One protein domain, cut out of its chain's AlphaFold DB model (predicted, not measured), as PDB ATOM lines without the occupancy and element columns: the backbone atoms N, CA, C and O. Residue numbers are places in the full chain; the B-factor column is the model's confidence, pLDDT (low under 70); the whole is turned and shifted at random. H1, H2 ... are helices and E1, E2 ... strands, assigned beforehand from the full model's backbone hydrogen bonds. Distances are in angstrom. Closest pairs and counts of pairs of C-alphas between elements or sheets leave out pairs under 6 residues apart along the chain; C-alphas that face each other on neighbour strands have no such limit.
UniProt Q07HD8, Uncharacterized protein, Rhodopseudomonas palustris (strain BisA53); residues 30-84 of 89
ATOM      1  N   CYS A  30       4.656 -40.291  63.430       92.06
ATOM      2  CA  CYS A  30       4.795 -40.672  64.846       92.06
ATOM      3  C   CYS A  30       5.893 -39.926  65.617       92.06
ATOM      4  O   CYS A  30       6.092 -40.202  66.802       92.06
ATOM      5  N   GLY A  31       6.620 -39.019  64.960       91.12
ATOM      6  CA  GLY A  31       7.696 -38.223  65.552       91.12
ATOM      7  C   GLY A  31       8.982 -38.990  65.875       91.12
ATOM      8  O   GLY A  31       9.888 -38.400  66.453       91.12
ATOM      9  N   HIS A  32       9.067 -40.280  65.530       93.00
ATOM     10  CA  HIS A  32      10.263 -41.109  65.737       93.00
ATOM     11  C   HIS A  32      11.395 -40.699  64.795       93.00
ATOM     12  O   HIS A  32      11.135 -40.369  63.646       93.00
ATOM     13  N   ASP A  33      12.637 -40.743  65.254       89.94
ATOM     14  CA  ASP A  33      13.817 -40.229  64.541       89.94
ATOM     15  C   ASP A  33      14.673 -41.322  63.877       89.94
ATOM     16  O   ASP A  33      15.700 -41.032  63.265       89.94
ATOM     17  N   GLN A  34      14.251 -42.586  63.962       87.69
ATOM     18  CA  GLN A  34      14.951 -43.705  63.334       87.69
ATOM     19  C   GLN A  34      14.208 -44.233  62.106       87.69
ATOM     20  O   GLN A  34      12.998 -44.494  62.133       87.69
ATOM     21  N   PHE A  35      14.980 -44.454  61.044       88.00
ATOM     22  CA  PHE A  35      14.506 -44.900  59.741       88.00
ATOM     23  C   PHE A  35      15.438 -45.973  59.170       88.00
ATOM     24  O   PHE A  35      16.633 -45.971  59.465       88.00
ATOM     25  N   PHE A  36      14.902 -46.857  58.331       85.00
ATOM     26  CA  PHE A  36      15.688 -47.700  57.431       85.00
ATOM     27  C   PHE A  36      15.406 -47.307  55.980       85.00
ATOM     28  O   PHE A  36      14.357 -46.742  55.674       85.00
ATOM     29  N   LEU A  37      16.361 -47.566  55.093       79.62
ATOM     30  CA  LEU A  37      16.203 -47.296  53.669       79.62
ATOM     31  C   LEU A  37      15.474 -48.477  53.038       79.62
ATOM     32  O   LEU A  37      15.893 -49.620  53.212       79.62
ATOM     33  N   ASP A  38      14.389 -48.185  52.338       76.62
ATOM     34  CA  ASP A  38      13.629 -49.178  51.593       76.62
ATOM     35  C   ASP A  38      14.088 -49.148  50.131       76.62
ATOM     36  O   ASP A  38      13.898 -48.151  49.426       76.62
ATOM     37  N   ASP A  39      14.783 -50.209  49.713       64.12
ATOM     38  CA  ASP A  39      15.290 -50.381  48.345       64.12
ATOM     39  C   ASP A  39      14.264 -51.039  47.412       64.12
ATOM     40  O   ASP A  39      14.435 -51.027  46.188       64.12
ATOM     41  N   GLN A  40      13.176 -51.563  47.983       55.12
ATOM     42  CA  GLN A  40      12.058 -52.125  47.255       55.12
ATOM     43  C   GLN A  40      11.248 -50.936  46.741       55.12
ATOM     44  O   GLN A  40      10.521 -50.299  47.500       55.12
ATOM     45  N   GLY A  41      11.439 -50.582  45.465       53.03
ATOM     46  CA  GLY A  41      10.747 -49.477  44.794       53.03
ATOM     47  C   GLY A  41       9.310 -49.312  45.298       53.03
ATOM     48  O   GLY A  41       8.499 -50.226  45.172       53.03
ATOM     49  N   GLY A  42       9.064 -48.167  45.942       48.03
ATOM     50  CA  GLY A  42       7.921 -47.935  46.821       48.03
ATOM     51  C   GLY A  42       6.587 -48.420  46.252       48.03
ATOM     52  O   GLY A  42       6.221 -48.136  45.114       48.03
ATOM     53  N   ILE A  43       5.866 -49.137  47.104       48.75
ATOM     54  CA  ILE A  43       4.582 -49.790  46.864       48.75
ATOM     55  C   ILE A  43       3.517 -48.773  46.397       48.75
ATOM     56  O   ILE A  43       3.149 -47.871  47.146       48.75
ATOM     57  N   ASP A  44       3.047 -48.936  45.153       46.16
ATOM     58  CA  ASP A  44       1.661 -48.895  44.619       46.16
ATOM     59  C   ASP A  44       0.607 -47.873  45.132       46.16
ATOM     60  O   ASP A  44      -0.589 -48.022  44.883       46.16
ATOM     61  N   GLY A  45       0.994 -46.807  45.837       44.00
ATOM     62  CA  GLY A  45       0.041 -45.943  46.552       44.00
ATOM     63  C   GLY A  45      -0.457 -44.685  45.831       44.00
ATOM     64  O   GLY A  45      -1.465 -44.114  46.244       44.00
ATOM     65  N   MET A  46       0.207 -44.206  44.774       42.59
ATOM     66  CA  MET A  46      -0.205 -42.970  44.089       42.59
ATOM     67  C   MET A  46       0.142 -42.989  42.598       42.59
ATOM     68  O   MET A  46       1.185 -42.507  42.157       42.59
ATOM     69  N   LEU A  47      -0.818 -43.459  41.799       45.66
ATOM     70  CA  LEU A  47      -0.849 -43.430  40.328       45.66
ATOM     71  C   LEU A  47      -0.671 -42.031  39.685       45.66
ATOM     72  O   LEU A  47      -0.654 -41.928  38.463       45.66
ATOM     73  N   LEU A  48      -0.504 -40.959  40.468       45.94
ATOM     74  CA  LEU A  48      -0.303 -39.582  39.993       45.94
ATOM     75  C   LEU A  48       1.140 -39.059  40.122       45.94
ATOM     76  O   LEU A  48       1.472 -38.070  39.476       45.94
ATOM     77  N   LEU A  49       2.014 -39.713  40.898       50.94
ATOM     78  CA  LEU A  49       3.428 -39.313  41.049       50.94
ATOM     79  C   LEU A  49       4.409 -40.250  40.332       50.94
ATOM     80  O   LEU A  49       5.611 -39.979  40.298       50.94
ATOM     81  N   HIS A  50       3.901 -41.318  39.710       47.84
ATOM     82  CA  HIS A  50       4.708 -42.346  39.051       47.84
ATOM     83  C   HIS A  50       5.685 -41.768  38.009       47.84
ATOM     84  O   HIS A  50       6.793 -42.274  37.862       47.84
ATOM     85  N   SER A  51       5.322 -40.666  37.345       49.41
ATOM     86  CA  SER A  51       6.165 -39.993  36.347       49.41
ATOM     87  C   SER A  51       7.349 -39.214  36.935       49.41
ATOM     88  O   SER A  51       8.314 -38.988  36.220       49.41
ATOM     89  N   ILE A  52       7.285 -38.789  38.203       51.34
ATOM     90  CA  ILE A  52       8.381 -38.063  38.879       51.34
ATOM     91  C   ILE A  52       9.266 -39.041  39.656       51.34
ATOM     92  O   ILE A  52      10.474 -38.842  39.738       51.34
ATOM     93  N   ILE A  53       8.668 -40.097  40.216       51.75
ATOM     94  CA  ILE A  53       9.359 -41.074  41.066       51.75
ATOM     95  C   ILE A  53      10.161 -42.085  40.232       51.75
ATOM     96  O   ILE A  53      11.252 -42.472  40.639       51.75
ATOM     97  N   ASN A  54       9.664 -42.467  39.048       50.84
ATOM     98  CA  ASN A  54      10.384 -43.340  38.112       50.84
ATOM     99  C   ASN A  54      11.208 -42.567  37.076       50.84
ATOM    100  O   ASN A  54      11.685 -43.174  36.120       50.84
ATOM    101  N   ASP A  55      11.356 -41.248  37.224       56.31
ATOM    102  CA  ASP A  55      12.236 -40.487  36.346       56.31
ATOM    103  C   ASP A  55      13.693 -40.869  36.672       56.31
ATOM    104  O   ASP A  55      14.190 -40.518  37.747       56.31
ATOM    105  N   PRO A  56      14.413 -41.570  35.773       56.28
ATOM    106  CA  PRO A  56      15.811 -41.917  36.007       56.28
ATOM    107  C   PRO A  56      16.700 -40.669  36.157       56.28
ATOM    108  O   PRO A  56      17.812 -40.769  36.674       56.28
ATOM    109  N   LEU A  57      16.217 -39.487  35.749       57.69
ATOM    110  CA  LEU A  57      16.892 -38.204  35.937       57.69
ATOM    111  C   LEU A  57      16.679 -37.608  37.339       57.69
ATOM    112  O   LEU A  57      17.390 -36.673  37.715       57.69
ATOM    113  N   ARG A  58      15.728 -38.120  38.133       63.22
ATOM    114  CA  ARG A  58      15.399 -37.622  39.481       63.22
ATOM    115  C   ARG A  58      15.347 -38.771  40.491       63.22
ATOM    116  O   ARG A  58      14.267 -39.182  40.901       63.22
ATOM    117  N   PRO A  59      16.509 -39.263  40.953       71.00
ATOM    118  CA  PRO A  59      16.552 -40.394  41.871       71.00
ATOM    119  C   PRO A  59      15.784 -40.105  43.170       71.00
ATOM    120  O   PRO A  59      15.974 -39.054  43.793       71.00
ATOM    121  N   VAL A  60      14.954 -41.056  43.596       76.81
ATOM    122  CA  VAL A  60      14.173 -41.010  44.842       76.81
ATOM    123  C   VAL A  60      14.744 -42.010  45.840       76.81
ATOM    124  O   VAL A  60      15.189 -43.088  45.453       76.81
ATOM    125  N   VAL A  61      14.743 -41.651  47.121       80.44
ATOM    126  CA  VAL A  61      14.993 -42.587  48.223       80.44
ATOM    127  C   VAL A  61      13.735 -42.707  49.067       80.44
ATOM    128  O   VAL A  61      13.114 -41.693  49.390       80.44
ATOM    129  N   THR A  62      13.372 -43.936  49.424       84.75
ATOM    130  CA  THR A  62      12.288 -44.216  50.364       84.75
ATOM    131  C   THR A  62      12.895 -44.532  51.727       84.75
ATOM    132  O   THR A  62      13.788 -45.370  51.846       84.75
ATOM    133  N   LEU A  63      12.423 -43.843  52.758       85.31
ATOM    134  CA  LEU A  63      12.763 -44.079  54.152       85.31
ATOM    135  C   LEU A  63      11.542 -44.634  54.865       85.31
ATOM    136  O   LEU A  63      10.460 -44.059  54.802       85.31
ATOM    137  N   ALA A  64      11.724 -45.729  55.582       87.56
ATOM    138  CA  ALA A  64      10.684 -46.352  56.372       87.56
ATOM    139  C   ALA A  64      10.957 -46.124  57.860       87.56
ATOM    140  O   ALA A  64      12.031 -46.443  58.375       87.56
ATOM    141  N   CYS A  65       9.979 -45.571  58.575       89.19
ATOM    142  CA  CYS A  65      10.076 -45.374  60.015       89.19
ATOM    143  C   CYS A  65      10.137 -46.725  60.739       89.19
ATOM    144  O   CYS A  65       9.202 -47.524  60.647       89.19
ATOM    145  N   THR A  66      11.179 -46.946  61.545       89.56
ATOM    146  CA  THR A  66      11.378 -48.216  62.272       89.56
ATOM    147  C   THR A  66      10.310 -48.476  63.336       89.56
ATOM    148  O   THR A  66      10.108 -49.615  63.746       89.56
ATOM    149  N   ARG A  67       9.606 -47.427  63.784       92.12
ATOM    150  CA  ARG A  67       8.569 -47.522  64.819       92.12
ATOM    151  C   ARG A  67       7.175 -47.804  64.264       92.12
ATOM    152  O   ARG A  67       6.441 -48.583  64.860       92.12
ATOM    153  N   CYS A  68       6.770 -47.122  63.192       91.06
ATOM    154  CA  CYS A  68       5.384 -47.168  62.703       91.06
ATOM    155  C   CYS A  68       5.230 -47.648  61.254       91.06
ATOM    156  O   CYS A  68       4.103 -47.706  60.763       91.06
ATOM    157  N   GLY A  69       6.335 -47.948  60.564       87.44
ATOM    158  CA  GLY A  69       6.335 -48.397  59.169       87.44
ATOM    159  C   GLY A  69       5.889 -47.337  58.159       87.44
ATOM    160  O   GLY A  69       5.616 -47.668  57.012       87.44
ATOM    161  N   HIS A  70       5.764 -46.070  58.566       87.81
ATOM    162  CA  HIS A  70       5.431 -44.989  57.641       87.81
ATOM    163  C   HIS A  70       6.568 -44.771  56.641       87.81
ATOM    164  O   HIS A  70       7.729 -44.723  57.051       87.81
ATOM    165  N   LEU A  71       6.212 -44.642  55.362       86.56
ATOM    166  CA  LEU A  71       7.145 -44.438  54.261       86.56
ATOM    167  C   LEU A  71       7.212 -42.954  53.896       86.56
ATOM    168  O   LEU A  71       6.184 -42.322  53.659       86.56
ATOM    169  N   GLU A  72       8.427 -42.429  53.815       84.25
ATOM    170  CA  GLU A  72       8.743 -41.063  53.414       84.25
ATOM    171  C   GLU A  72       9.643 -41.106  52.181       84.25
ATOM    172  O   GLU A  72      10.654 -41.805  52.159       84.25
ATOM    173  N   GLN A  73       9.268 -40.384  51.128       82.94
ATOM    174  CA  GLN A  73      10.012 -40.368  49.870       82.94
ATOM    175  C   GLN A  73      10.717 -39.029  49.692       82.94
ATOM    176  O   GLN A  73      10.089 -37.972  49.743       82.94
ATOM    177  N   HIS A  74      12.022 -39.070  49.430       81.75
ATOM    178  CA  HIS A  74      12.830 -37.879  49.211       81.75
ATOM    179  C   HIS A  74      13.441 -37.876  47.810       81.75
ATOM    180  O   HIS A  74      14.128 -38.815  47.406       81.75
ATOM    181  N   LEU A  75      13.243 -36.776  47.080       82.88
ATOM    182  CA  LEU A  75      13.852 -36.547  45.769       82.88
ATOM    183  C   LEU A  75      15.342 -36.213  45.943       82.88
ATOM    184  O   LEU A  75      15.727 -35.050  46.077       82.88
ATOM    185  N   THR A  76      16.200 -37.232  45.945       81.31
ATOM    186  CA  THR A  76      17.642 -37.089  46.212       81.31
ATOM    187  C   THR A  76      18.341 -36.176  45.204       81.31
ATOM    188  O   THR A  76      19.275 -35.469  45.576       81.31
ATOM    189  N   GLY A  77      17.856 -36.110  43.957       79.38
ATOM    190  CA  GLY A  77      18.344 -35.152  42.958       79.38
ATOM    191  C   GLY A  77      18.201 -33.693  43.410       79.38
ATOM    192  O   GLY A  77      19.138 -32.911  43.259       79.38
ATOM    193  N   LEU A  78      17.077 -33.342  44.045       79.81
ATOM    194  CA  LEU A  78      16.865 -32.006  44.612       79.81
ATOM    195  C   LEU A  78      17.687 -31.801  45.887       79.81
ATOM    196  O   LEU A  78      18.317 -30.759  46.043       79.81
ATOM    197  N   LEU A  79      17.756 -32.812  46.762       83.94
ATOM    198  CA  LEU A  79      18.559 -32.734  47.991       83.94
ATOM    199  C   LEU A  79      20.052 -32.501  47.711       83.94
ATOM    200  O   LEU A  79      20.753 -31.875  48.507       83.94
ATOM    201  N   ARG A  80      20.568 -33.007  46.584       84.56
ATOM    202  CA  ARG A  80      21.957 -32.770  46.167       84.56
ATOM    203  C   ARG A  80      22.207 -31.317  45.764       84.56
ATOM    204  O   ARG A  80      23.294 -30.822  46.038       84.56
ATOM    205  N   GLN A  81      21.229 -30.664  45.138       84.06
ATOM    206  CA  GLN A  81      21.347 -29.295  44.617       84.06
ATOM    207  C   GLN A  81      21.009 -28.221  45.659       84.06
ATOM    208  O   GLN A  81      21.499 -27.099  45.563       84.06
ATOM    209  N   ALA A  82      20.171 -28.549  46.644       84.06
ATOM    210  CA  ALA A  82      19.741 -27.609  47.669       84.06
ATOM    211  C   ALA A  82      20.883 -27.208  48.622       84.06
ATOM    212  O   ALA A  82      21.716 -28.033  49.013       84.06
ATOM    213  N   ALA A  83      20.881 -25.939  49.044       86.19
ATOM    214  CA  ALA A  83      21.691 -25.480  50.168       86.19
ATOM    215  C   ALA A  83      21.221 -26.165  51.464       86.19
ATOM    216  O   ALA A  83      20.025 -26.364  51.671       86.19
ATOM    217  N   LYS A  84      22.173 -26.549  52.319       85.19
ATOM    218  CA  LYS A  84      21.937 -27.351  53.531       85.19
ATOM    219  C   LYS A  84      22.281 -26.544  54.794       85.19
ATOM    220  O   LYS A  84      23.273 -25.814  54.755       85.19
TER     221      LYS A  84
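Overview. This is residues 30 to 84 of the 89 residues of an uncharacterized protein of Rhodopseudomonas palustris (strain BisA53) (UniProt Q07HD8). A small sheet of three antiparallel strands, in the order E1, E2, E3, makes the middle; the chain between E1 and E2, which includes the short helix H1, sticks out at residues 44 to 51, and H2 follows at the end of E3. The printed part has 55 residues, under half in named elements, in the order E1, H1, E2, E3, H2, of mixed class. It is only just compact, close to loose, with a radius of gyration of the C-alphas of 12.1 A and spans of 31 by 31 by 17 A.

Arrangement. E1, residues 35 to 38, is antiparallel to E2, residues 60 to 65; N 36 and O 64, 2.9 A apart, are within hydrogen-bond range. E2 and E3, residues 71 to 75, form a hairpin, with N 63 and O 72 at 2.8 A. H1, residues 50 to 53, only grazes the sheet; its closest C-alphas to E2 are Ile 53 and Val 60, 6.1 A. H2, residues 76 to 81, only grazes it too and is apart from H1. H2 has 1 of 2 O i to N i+4 pairs within range; H1 is too short for one.

Along the chain. E1 begins at C-alpha 35 (14.506, -44.900, 59.741). E2 is 16.3 A long and E3 13.4 A. H2 ends at C-alpha 81 (21.347, -29.295, 44.617).

Size, cuts and confidence. The farthest C-alphas, Leu 57 and Arg 67, are 31.5 A apart. The printed part has no cut. The link E1 to H1 is long. Residues 39 to 58 are under pLDDT 70.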